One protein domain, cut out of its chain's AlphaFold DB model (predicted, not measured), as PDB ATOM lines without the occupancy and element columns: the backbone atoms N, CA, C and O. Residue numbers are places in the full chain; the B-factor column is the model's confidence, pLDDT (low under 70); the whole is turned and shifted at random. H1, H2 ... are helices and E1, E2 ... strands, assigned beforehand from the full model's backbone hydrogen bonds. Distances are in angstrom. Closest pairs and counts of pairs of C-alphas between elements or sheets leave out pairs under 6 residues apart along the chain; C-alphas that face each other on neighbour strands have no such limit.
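This is residues 29 to 114 of the 115 residues of an uncharacterized protein of Propionibacterium australiense (UniProt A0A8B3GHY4). A ribbon of two strands, E1 and E2, packs on one side of a long helix, H6, which runs through the middle of the domain, and the shorter helices H1, H2, H3 and H5 pack on H6 as well. H5 also packs on E2, while H4 lies near H6, and the turn around Thr 92 between H5 and H6 makes one end of the long axis. The printed part has 86 residues with six named helices and two named strands, in the order E1, H1, E2, H2, H3, H4, H5, H6; the sheet is E1 - E2, antiparallel, and the class is mostly helix. The whole is compact, with a radius of gyration of the C-alphas of 11.6 A, and its outline is elongated, 35 by 22 by 22 A.

E1, residues 31 to 35, begins with C-alpha 31 at (122.512, 149.308, 140.618) and is 12.4 A long; E2, residues 46 to 50, is 12.1 A long. H6, residues 97 to 113, is 24.3 A long, from C-alpha 97 at (143.632, 154.588, 147.792) to C-alpha 113 at (124.735, 155.421, 132.552). H5, residues 78 to 88, is 15.2 A long, and H3, residues 58 to 65, 10.5 A. The shorter helices are H1, residues 37 to 40, H2, residues 52 to 55, and H4, residues 70 to 75.

E1 and E2 are antiparallel neighbours at 154 degrees, with N 33 and O 48 at 2.9 A and N 35 and O 46 at 2.8 A, within hydrogen-bond range. The closest C-alphas of E1 and H6 are those of Ala 33 and Ala 107, 5.2 A apart; those of E2 and H5 are Val 48 and Ser 80, 5.2 A. H6 is the hub, touching four helices. With residues 97 to 103 alone it touches H5, closest at the C-alphas of Ala 88 and Val 99, 5.3 A, at a steep tilt of 56 degrees, opposite ways. With residues 101 to 108 alone it touches H3, at the C-alphas of Val 64 and Val 105, 6.3 A, at a steep tilt of 38 degrees, opposite ways. It touches H1 with residues 99 to 106 alone, at Tyr 40 and Arg 102, C-alphas 5.8 A apart, and H2 with residues 108 to 112 alone, at Val 55 and Ala 112, 5.8 A. H3 and H4 only just touch, with 3 pairs of C-alphas within 8 A, the closest those of Ala 60 and Val 72, 6.5 A. H3 and H5 are apart. Every O i to N i+4 pair is within hydrogen-bond range in H3, H4, H5 and H6; H1 and H2 are too short for such a pair.

The two C-alphas farthest apart are those of Thr 92 and Gly 114, 35.7 A. The printed part has no cut and no long link; H5 to H6, with 8 residues between them, is short, and the others are tight. The mean pLDDT of the printed part is 90.6, and residue 114 is under 70.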
ATOM      1  N   ARG A  29     116.387 150.177 144.323       79.38
ATOM      2  CA  ARG A  29     117.251 148.993 144.313       79.38
ATOM      3  C   ARG A  29     118.683 149.389 143.939       79.38
ATOM      4  O   ARG A  29     118.848 150.211 143.039       79.38
ATOM      5  N   PRO A  30     119.708 148.783 144.566       85.12
ATOM      6  CA  PRO A  30     121.091 148.996 144.163       85.12
ATOM      7  C   PRO A  30     121.307 148.666 142.683       85.12
ATOM      8  O   PRO A  30     120.792 147.663 142.179       85.12
ATOM      9  N   VAL A  31     122.092 149.499 142.006       89.19
ATOM     10  CA  VAL A  31     122.512 149.308 140.618       89.19
ATOM     11  C   VAL A  31     123.788 148.476 140.617       89.19
ATOM     12  O   VAL A  31     124.727 148.765 141.356       89.19
ATOM     13  N   LYS A  32     123.838 147.419 139.804       91.00
ATOM     14  CA  LYS A  32     125.052 146.610 139.658       91.00
ATOM     15  C   LYS A  32     125.959 147.250 138.611       91.00
ATOM     16  O   LYS A  32     125.587 147.296 137.445       91.00
ATOM     17  N   ALA A  33     127.140 147.693 139.021       91.50
ATOM     18  CA  ALA A  33     128.182 148.169 138.119       91.50
ATOM     19  C   ALA A  33     129.218 147.060 137.894       91.50
ATOM     20  O   ALA A  33     129.737 146.509 138.867       91.50
ATOM     21  N   VAL A  34     129.498 146.726 136.632       93.56
ATOM     22  CA  VAL A  34     130.513 145.741 136.223       93.56
ATOM     23  C   VAL A  34     131.730 146.473 135.669       93.56
ATOM     24  O   VAL A  34     131.739 146.915 134.523       93.56
ATOM     25  N   ILE A  35     132.760 146.588 136.491       93.62
ATOM     26  CA  ILE A  35     133.954 147.379 136.222       93.62
ATOM     27  C   ILE A  35     135.014 146.462 135.627       93.62
ATOM     28  O   ILE A  35     135.474 145.526 136.284       93.62
ATOM     29  N   GLU A  36     135.423 146.754 134.398       93.38
ATOM     30  CA  GLU A  36     136.460 145.987 133.716       93.38
ATOM     31  C   GLU A  36     137.806 146.096 134.442       93.38
ATOM     32  O   GLU A  36     138.216 147.189 134.851       93.38
ATOM     33  N   ALA A  37     138.532 144.979 134.537       91.44
ATOM     34  CA  ALA A  37     139.842 144.897 135.192       91.44
ATOM     35  C   ALA A  37     140.825 145.990 134.723       91.44
ATOM     36  O   ALA A  37     141.541 146.599 135.522       91.44
ATOM     37  N   ALA A  38     140.807 146.290 133.421       90.38
ATOM     38  CA  ALA A  38     141.663 147.292 132.788       90.38
ATOM     39  C   ALA A  38     141.423 148.726 133.297       90.38
ATOM     40  O   ALA A  38     142.308 149.569 133.192       90.38
ATOM     41  N   THR A  39     140.252 149.016 133.875       90.06
ATOM     42  CA  THR A  39     139.890 150.365 134.347       90.06
ATOM     43  C   THR A  39     140.605 150.735 135.652       90.06
ATOM     44  O   THR A  39     140.798 151.915 135.956       90.06
ATOM     45  N   TYR A  40     141.025 149.739 136.435       89.44
ATOM     46  CA  TYR A  40     141.634 149.948 137.749       89.44
ATOM     47  C   TYR A  40     142.953 149.187 137.953       89.44
ATOM     48  O   TYR A  40     143.458 149.146 139.075       89.44
ATOM     49  N   ASP A  41     143.542 148.659 136.876       87.06
ATOM     50  CA  ASP A  41     144.757 147.831 136.889       87.06
ATOM     51  C   ASP A  41     144.590 146.535 137.720       87.06
ATOM     52  O   ASP A  41     145.498 146.116 138.441       87.06
ATOM     53  N   GLY A  42     143.400 145.929 137.650       83.75
ATOM     54  CA  GLY A  42     143.034 144.698 138.352       83.75
ATOM     55  C   GLY A  42     143.308 143.416 137.566       83.75
ATOM     56  O   GLY A  42     143.619 143.437 136.378       83.75
ATOM     57  N   GLY A  43     143.154 142.272 138.241       85.31
ATOM     58  CA  GLY A  43     143.303 140.942 137.631       85.31
ATOM     59  C   GLY A  43     142.009 140.326 137.080       85.31
ATOM     60  O   GLY A  43     142.080 139.328 136.367       85.31
ATOM     61  N   ALA A  44     140.840 140.881 137.417       89.31
ATOM     62  CA  ALA A  44     139.528 140.379 137.006       89.31
ATOM     63  C   ALA A  44     138.478 141.497 137.018       89.31
ATOM     64  O   ALA A  44     138.679 142.536 137.645       89.31
ATOM     65  N   ASP A  45     137.352 141.289 136.342       93.19
ATOM     66  CA  ASP A  45     136.246 142.244 136.391       93.19
ATOM     67  C   ASP A  45     135.596 142.243 137.777       93.19
ATOM     68  O   ASP A  45     135.476 141.208 138.437       93.19
ATOM     69  N   LEU A  46     135.173 143.422 138.218       93.94
ATOM     70  CA  LEU A  46     134.623 143.643 139.547       93.94
ATOM     71  C   LEU A  46     133.153 144.033 139.439       93.94
ATOM     72  O   LEU A  46     132.807 144.983 138.748       93.94
ATOM     73  N   THR A  47     132.280 143.336 140.164       94.00
ATOM     74  CA  THR A  47     130.878 143.750 140.300       94.00
ATOM     75  C   THR A  47     130.667 144.445 141.638       94.00
ATOM     76  O   THR A  47     130.917 143.851 142.684       94.00
ATOM     77  N   VAL A  48     130.167 145.679 141.605       93.50
ATOM     78  CA  VAL A  48     129.844 146.482 142.794       93.50
ATOM     79  C   VAL A  48     128.350 146.778 142.792       93.50
ATOM     80  O   VAL A  48     127.815 147.272 141.798       93.50
ATOM     81  N   ALA A  49     127.662 146.485 143.896       93.25
ATOM     82  CA  ALA A  49     126.290 146.934 144.088       93.25
ATOM     83  C   ALA A  49     126.314 148.362 144.643       93.25
ATOM     84  O   ALA A  49     126.643 148.586 145.806       93.25
ATOM     85  N   VAL A  50     125.991 149.336 143.794       91.81
ATOM     86  CA  VAL A  50     125.978 150.754 144.147       91.81
ATOM     87  C   VAL A  50     124.566 151.143 144.590       91.81
ATOM     88  O   VAL A  50     123.623 151.007 143.805       91.81
ATOM     89  N   PRO A  51     124.377 151.623 145.830       91.81
ATOM     90  CA  PRO A  51     123.104 152.176 146.274       91.81
ATOM     91  C   PRO A  51     122.612 153.291 145.340       91.81
ATOM     92  O   PRO A  51     123.388 154.151 144.921       91.81
ATOM     93  N   ARG A  52     121.322 153.265 144.975       87.88
ATOM     94  CA  ARG A  52     120.763 154.189 143.972       87.88
ATOM     95  C   ARG A  52     120.840 155.655 144.412       87.88
ATOM     96  O   ARG A  52     121.100 156.525 143.593       87.88
ATOM     97  N   ASP A  53     120.699 155.908 145.708       89.12
ATOM     98  CA  ASP A  53     120.869 157.222 146.329       89.12
ATOM     99  C   ASP A  53     122.275 157.808 146.129       89.12
ATOM    100  O   ASP A  53     122.409 159.021 145.987       89.12
ATOM    101  N   LEU A  54     123.319 156.974 146.060       89.69
ATOM    102  CA  LEU A  54     124.672 157.437 145.737       89.69
ATOM    103  C   LEU A  54     124.825 157.793 144.258       89.69
ATOM    104  O   LEU A  54     125.542 158.738 143.939       89.69
ATOM    105  N   VAL A  55     124.157 157.056 143.368       87.44
ATOM    106  CA  VAL A  55     124.163 157.328 141.920       87.44
ATOM    107  C   VAL A  55     123.484 158.664 141.623       87.44
ATOM    108  O   VAL A  55     124.000 159.464 140.846       87.44
ATOM    109  N   ASP A  56     122.364 158.929 142.294       86.75
ATOM    110  CA  ASP A  56     121.582 160.155 142.116       86.75
ATOM    111  C   ASP A  56     122.160 161.351 142.915       86.75
ATOM    112  O   ASP A  56     121.730 162.496 142.744       86.75
ATOM    113  N   SER A  57     123.155 161.120 143.782       87.69
ATOM    114  CA  SER A  57     123.775 162.150 144.621       87.69
ATOM    115  C   SER A  57     124.982 162.799 143.948       87.69
ATOM    116  O   SER A  57     126.086 162.250 143.901       87.69
ATOM    117  N   TYR A  58     124.805 164.051 143.519       84.94
ATOM    118  CA  TYR A  58     125.908 164.882 143.029       84.94
ATOM    119  C   TYR A  58     127.042 165.018 144.058       84.94
ATOM    120  O   TYR A  58     128.216 165.046 143.688       84.94
ATOM    121  N   GLU A  59     126.713 165.071 145.352       88.69
ATOM    122  CA  GLU A  59     127.707 165.162 146.423       88.69
ATOM    123  C   GLU A  59     128.552 163.891 146.524       88.69
ATOM    124  O   GLU A  59     129.772 163.991 146.646       88.69
ATOM    125  N   ALA A  60     127.935 162.709 146.418       87.62
ATOM    126  CA  ALA A  60     128.648 161.434 146.437       87.62
ATOM    127  C   ALA A  60     129.587 161.305 145.230       87.62
ATOM    128  O   ALA A  60     130.758 160.951 145.382       87.62
ATOM    129  N   VAL A  61     129.097 161.676 144.044       87.38
ATOM    130  CA  VAL A  61     129.896 161.713 142.816       87.38
ATOM    131  C   VAL A  61     131.080 162.670 142.980       87.38
ATOM    132  O   VAL A  61     132.233 162.265 142.826       87.38
ATOM    133  N   ASN A  62     130.831 163.922 143.372       88.25
ATOM    134  CA  ASN A  62     131.879 164.924 143.555       88.25
ATOM    135  C   ASN A  62     132.894 164.530 144.647       88.25
ATOM    136  O   ASN A  62     134.097 164.747 144.483       88.25
ATOM    137  N   ALA A  63     132.449 163.910 145.743       89.44
ATOM    138  CA  ALA A  63     133.326 163.418 146.804       89.44
ATOM    139  C   ALA A  63     134.330 162.386 146.270       89.44
ATOM    140  O   ALA A  63     135.529 162.491 146.526       89.44
ATOM    141  N   VAL A  64     133.879 161.440 145.446       90.69
ATOM    142  CA  VAL A  64     134.762 160.437 144.836       90.69
ATOM    143  C   VAL A  64     135.721 161.070 143.821       90.69
ATOM    144  O   VAL A  64     136.922 160.781 143.852       90.69
ATOM    145  N   TYR A  65     135.249 161.991 142.975       86.56
ATOM    146  CA  TYR A  65     136.118 162.711 142.032       86.56
ATOM    147  C   TYR A  65     137.194 163.555 142.732       86.56
ATOM    148  O   TYR A  65     138.308 163.674 142.225       86.56
ATOM    149  N   THR A  66     136.901 164.082 143.921       88.94
ATOM    150  CA  THR A  66     137.850 164.858 144.740       88.94
ATOM    151  C   THR A  66     138.711 163.996 145.673       88.94
ATOM    152  O   THR A  66     139.547 164.524 146.403       88.94
ATOM    153  N   GLY A  67     138.562 162.667 145.626       87.69
ATOM    154  CA  GLY A  67     139.365 161.714 146.397       87.69
ATOM    155  C   GLY A  67     138.857 161.450 147.817       87.69
ATOM    156  O   GLY A  67     139.481 160.689 148.560       87.69
ATOM    157  N   PHE A  68     137.714 162.018 148.202       91.44
ATOM    158  CA  PHE A  68     137.058 161.763 149.480       91.44
ATOM    159  C   PHE A  68     136.123 160.549 149.394       91.44
ATOM    160  O   PHE A  68     134.899 160.652 149.389       91.44
ATOM    161  N   VAL A  69     136.728 159.364 149.317       92.06
ATOM    162  CA  VAL A  69     136.036 158.093 149.033       92.06
ATOM    163  C   VAL A  69     135.327 157.457 150.235       92.06
ATOM    164  O   VAL A  69     134.459 156.604 150.062       92.06
ATOM    165  N   MET A  70     135.684 157.850 151.461       92.31
ATOM    166  CA  MET A  70     135.228 157.183 152.689       92.31
ATOM    167  C   MET A  70     133.704 157.166 152.888       92.31
ATOM    168  O   MET A  70     133.191 156.098 153.219       92.31
ATOM    169  N   PRO A  71     132.954 158.266 152.671       90.44
ATOM    170  CA  PRO A  71     131.496 158.240 152.824       90.44
ATOM    171  C   PRO A  71     130.825 157.257 151.862       90.44
ATOM    172  O   PRO A  71     129.912 156.534 152.251       90.44
ATOM    173  N   VAL A  72     131.326 157.172 150.626       92.50
ATOM    174  CA  VAL A  72     130.810 156.236 149.619       92.50
ATOM    175  C   VAL A  72     131.133 154.796 150.014       92.50
ATOM    176  O   VAL A  72     130.238 153.960 150.019       92.50
ATOM    177  N   MET A  73     132.360 154.508 150.460       95.12
ATOM    178  CA  MET A  73     132.744 153.178 150.966       95.12
ATOM    179  C   MET A  73     131.913 152.715 152.174       95.12
ATOM    180  O   MET A  73     131.663 151.519 152.340       95.12
ATOM    181  N   GLN A  74     131.497 153.643 153.037       94.12
ATOM    182  CA  GLN A  74     130.646 153.344 154.192       94.12
ATOM    183  C   GLN A  74     129.193 153.072 153.797       94.12
ATOM    184  O   GLN A  74     128.532 152.279 154.465       94.12
ATOM    185  N   ALA A  75     128.717 153.702 152.723       92.69
ATOM    186  CA  ALA A  75     127.369 153.512 152.199       92.69
ATOM    187  C   ALA A  75     127.212 152.217 151.379       92.69
ATOM    188  O   ALA A  75     126.097 151.715 151.248       92.69
ATOM    189  N   LEU A  76     128.306 151.649 150.857       93.62
ATOM    190  CA  LEU A  76     128.287 150.325 150.232       93.62
ATOM    191  C   LEU A  76     127.930 149.225 151.244       93.62
ATOM    192  O   LEU A  76     128.282 149.292 152.428       93.62
ATOM    193  N   ASP A  77     127.287 148.166 150.745       93.75
ATOM    194  CA  ASP A  77     127.128 146.935 151.516       93.75
ATOM    195  C   ASP A  77     128.487 146.270 151.802       93.75
ATOM    196  O   ASP A  77     129.498 146.555 151.154       93.75
ATOM    197  N   GLU A  78     128.527 145.399 152.815       95.25
ATOM    198  CA  GLU A  78     129.774 144.764 153.264       95.25
ATOM    199  C   GLU A  78     130.458 143.979 152.140       95.25
ATOM    200  O   GLU A  78     131.670 144.072 151.972       95.25
ATOM    201  N   THR A  79     129.678 143.257 151.334       95.44
ATOM    202  CA  THR A  79     130.189 142.452 150.222       95.44
ATOM    203  C   THR A  79     130.886 143.321 149.178       95.44
ATOM    204  O   THR A  79     132.011 143.033 148.779       95.44
ATOM    205  N   SER A  80     130.237 144.403 148.751       94.75
ATOM    206  CA  SER A  80     130.758 145.330 147.749       94.75
ATOM    207  C   SER A  80     131.947 146.106 148.298       94.75
ATOM    208  O   SER A  80     132.957 146.237 147.615       94.75
ATOM    209  N   ARG A  81     131.874 146.567 149.554       96.12
ATOM    210  CA  ARG A  81     133.000 147.212 150.237       96.12
ATOM    211  C   ARG A  81     134.219 146.294 150.274       96.12
ATOM    212  O   ARG A  81     135.304 146.738 149.906       96.12
ATOM    213  N   GLN A  82     134.052 145.040 150.690       95.94
ATOM    214  CA  GLN A  82     135.159 144.094 150.764       95.94
ATOM    215  C   GLN A  82     135.728 143.798 149.375       95.94
ATOM    216  O   GLN A  82     136.940 143.841 149.201       95.94
ATOM    217  N   ALA A  83     134.874 143.621 148.364       94.94
ATOM    218  CA  ALA A  83     135.318 143.397 146.991       94.94
ATOM    219  C   ALA A  83     136.149 144.575 146.441       94.94
ATOM    220  O   ALA A  83     137.160 144.357 145.775       94.94
ATOM    221  N   VAL A  84     135.780 145.822 146.764       95.50
ATOM    222  CA  VAL A  84     136.577 147.012 146.415       95.50
ATOM    223  C   VAL A  84     137.927 147.015 147.140       95.50
ATOM    224  O   VAL A  84     138.944 147.346 146.531       95.50
ATOM    225  N   LEU A  85     137.959 146.661 148.428       95.44
ATOM    226  CA  LEU A  85     139.200 146.614 149.210       95.44
ATOM    227  C   LEU A  85     140.146 145.519 148.714       95.44
ATOM    228  O   LEU A  85     141.334 145.789 148.547       95.44
ATOM    229  N   ASP A  86     139.620 144.330 148.426       94.50
ATOM    230  CA  ASP A  86     140.385 143.196 147.907       94.50
ATOM    231  C   ASP A  86     140.957 143.512 146.520       94.50
ATOM    232  O   ASP A  86     142.134 143.275 146.263       94.50
ATOM    233  N   ALA A  87     140.155 144.129 145.645       93.69
ATOM    234  CA  ALA A  87     140.593 144.562 144.319       93.69
ATOM    235  C   ALA A  87     141.657 145.676 144.370       93.69
ATOM    236  O   ALA A  87     142.486 145.796 143.467       93.69
ATOM    237  N   ALA A  88     141.641 146.500 145.420       94.00
ATOM    238  CA  ALA A  88     142.598 147.584 145.617       94.00
ATOM    239  C   ALA A  88     143.851 147.180 146.413       94.00
ATOM    240  O   ALA A  88     144.788 147.987 146.509       94.00
ATOM    241  N   ALA A  89     143.876 145.975 146.988       94.00
ATOM    242  CA  ALA A  89     145.019 145.446 147.711       94.00
ATOM    243  C   ALA A  89     146.136 145.013 146.747       94.00
ATOM    244  O   ALA A  89     145.889 144.451 145.682       94.00
ATOM    245  N   ASP A  90     147.384 145.300 147.111       88.44
ATOM    246  CA  ASP A  90     148.557 144.763 146.420       88.44
ATOM    247  C   ASP A  90     148.963 143.377 146.961       88.44
ATOM    248  O   ASP A  90     148.358 142.838 147.887       88.44
ATOM    249  N   GLU A  91     150.032 142.803 146.404       87.50
ATOM    250  CA  GLU A  91     150.604 141.516 146.834       87.50
ATOM    251  C   GLU A  91     151.040 141.480 148.311       87.50
ATOM    252  O   GLU A  91     151.202 140.408 148.890       87.50
ATOM    253  N   THR A  92     151.212 142.649 148.936       90.06
ATOM    254  CA  THR A  92     151.563 142.795 150.355       90.06
ATOM    255  C   THR A  92     150.339 143.003 151.251       90.06
ATOM    256  O   THR A  92     150.484 143.122 152.468       90.06
ATOM    257  N   GLY A  93     149.134 143.051 150.668       87.56
ATOM    258  CA  GLY A  93     147.875 143.320 151.359       87.56
ATOM    259  C   GLY A  93     147.626 144.803 151.648       87.56
ATOM    260  O   GLY A  93     146.706 145.135 152.397       87.56
ATOM    261  N   LYS A  94     148.429 145.722 151.093       92.75
ATOM    262  CA  LYS A  94     148.218 147.162 151.277       92.75
ATOM    263  C   LYS A  94     147.194 147.676 150.281       92.75
ATOM    264  O   LYS A  94     147.339 147.507 149.075       92.75
ATOM    265  N   VAL A  95     146.189 148.380 150.794       93.19
ATOM    266  CA  VAL A  95     145.144 148.998 149.973       93.19
ATOM    267  C   VAL A  95     145.656 150.301 149.365       93.19
ATOM    268  O   VAL A  95     146.040 151.237 150.073       93.19
ATOM    269  N   ARG A  96     145.629 150.388 148.033       92.44
ATOM    270  CA  ARG A  96     145.993 151.603 147.297       92.44
ATOM    271  C   ARG A  96     144.770 152.503 147.141       92.44
ATOM    272  O   ARG A  96     143.877 152.214 146.351       92.44
ATOM    273  N   ASN A  97     144.755 153.639 147.844       91.25
ATOM    274  CA  ASN A  97     143.632 154.588 147.792       91.25
ATOM    275  C   ASN A  97     143.326 155.090 146.367       91.25
ATOM    276  O   ASN A  97     142.171 155.294 146.012       91.25
ATOM    277  N   SER A  98     144.351 155.244 145.528       92.06
ATOM    278  CA  SER A  98     144.176 155.618 144.120       92.06
ATOM    279  C   SER A  98     143.385 154.576 143.322       92.06
ATOM    280  O   SER A  98     142.625 154.946 142.431       92.06
ATOM    281  N   VAL A  99     143.530 153.287 143.645       93.88
ATOM    282  CA  VAL A  99     142.781 152.197 143.003       93.88
ATOM    283  C   VAL A  99     141.341 152.184 143.505       93.88
ATOM    284  O   VAL A  99     140.428 152.149 142.687       93.88
ATOM    285  N   VAL A 100     141.128 152.338 144.818       95.19
ATOM    286  CA  VAL A 100     139.781 152.509 145.401       95.19
ATOM    287  C   VAL A 100     139.040 153.659 144.720       95.19
ATOM    288  O   VAL A 100     137.904 153.496 144.287       95.19
ATOM    289  N   GLN A 101     139.696 154.812 144.562       94.94
ATOM    290  CA  GLN A 101     139.101 155.963 143.890       94.94
ATOM    291  C   GLN A 101     138.708 155.642 142.442       94.94
ATOM    292  O   GLN A 101     137.582 155.936 142.052       94.94
ATOM    293  N   ARG A 102     139.592 155.017 141.652       94.56
ATOM    294  CA  ARG A 102     139.284 154.633 140.261       94.56
ATOM    295  C   ARG A 102     138.103 153.673 140.177       94.56
ATOM    296  O   ARG A 102     137.217 153.891 139.356       94.56
ATOM    297  N   ILE A 103     138.073 152.663 141.047       95.62
ATOM    298  CA  ILE A 103     136.971 151.701 141.141       95.62
ATOM    299  C   ILE A 103     135.655 152.434 141.414       95.62
ATOM    300  O   ILE A 103     134.683 152.223 140.698       95.62
ATOM    301  N   LEU A 104     135.619 153.330 142.402       95.31
ATOM    302  CA  LEU A 104     134.395 154.049 142.762       95.31
ATOM    303  C   LEU A 104     133.950 155.049 141.688       95.31
ATOM    304  O   LEU A 104     132.751 155.165 141.440       95.31
ATOM    305  N   VAL A 105     134.885 155.740 141.021       93.94
ATOM    306  CA  VAL A 105     134.564 156.600 139.868       93.94
ATOM    307  C   VAL A 105     133.919 155.765 138.764       93.94
ATOM    308  O   VAL A 105     132.873 156.150 138.242       93.94
ATOM    309  N   ALA A 106     134.519 154.623 138.419       92.56
ATOM    310  CA  ALA A 106     133.995 153.731 137.393       92.56
ATOM    311  C   ALA A 106     132.616 153.182 137.778       92.56
ATOM    312  O   ALA A 106     131.690 153.251 136.974       92.56
ATOM    313  N   ALA A 107     132.456 152.737 139.029       93.12
ATOM    314  CA  ALA A 107     131.202 152.209 139.552       93.12
ATOM    315  C   ALA A 107     130.063 153.232 139.446       93.12
ATOM    316  O   ALA A 107     129.000 152.919 138.919       93.12
ATOM    317  N   LEU A 108     130.293 154.467 139.909       91.12
ATOM    318  CA  LEU A 108     129.293 155.536 139.863       91.12
ATOM    319  C   LEU A 108     128.996 155.979 138.429       91.12
ATOM    320  O   LEU A 108     127.840 156.200 138.088       91.12
ATOM    321  N   THR A 109     130.021 156.064 137.577       88.62
ATOM    322  CA  THR A 109     129.853 156.450 136.168       88.62
ATOM    323  C   THR A 109     129.015 155.420 135.418       88.62
ATOM    324  O   THR A 109     128.077 155.784 134.715       88.62
ATOM    325  N   GLN A 110     129.317 154.134 135.590       88.19
ATOM    326  CA  GLN A 110     128.584 153.051 134.944       88.19
ATOM    327  C   GLN A 110     127.164 152.919 135.500       88.19
ATOM    328  O   GLN A 110     126.216 152.766 134.735       88.19
ATOM    329  N   ALA A 111     126.996 153.043 136.818       86.88
ATOM    330  CA  ALA A 111     125.678 153.009 137.438       86.88
ATOM    331  C   ALA A 111     124.789 154.188 136.995       86.88
ATOM    332  O   ALA A 111     123.584 154.007 136.838       86.88
ATOM    333  N   ALA A 112     125.373 155.368 136.752       82.06
ATOM    334  CA  ALA A 112     124.661 156.541 136.242       82.06
ATOM    335  C   ALA A 112     124.295 156.437 134.752       82.06
ATOM    336  O   ALA A 112     123.347 157.085 134.312       82.06
ATOM    337  N   GLN A 113     125.033 155.641 133.971       79.06
ATOM    338  CA  GLN A 113     124.735 155.421 132.552       79.06
ATOM    339  C   GLN A 113     123.514 154.524 132.330       79.06
ATOM    340  O   GLN A 113     122.885 154.664 131.288       79.06
ATOM    341  N   GLY A 114     123.151 153.699 133.320       57.06
ATOM    342  CA  GLY A 114     121.893 152.956 133.381       57.06
ATOM    343  C   GLY A 114     121.681 151.950 132.245       57.06
ATOM    344  O   GLY A 114     121.314 152.324 131.134       57.06
TER     345      GLY A 114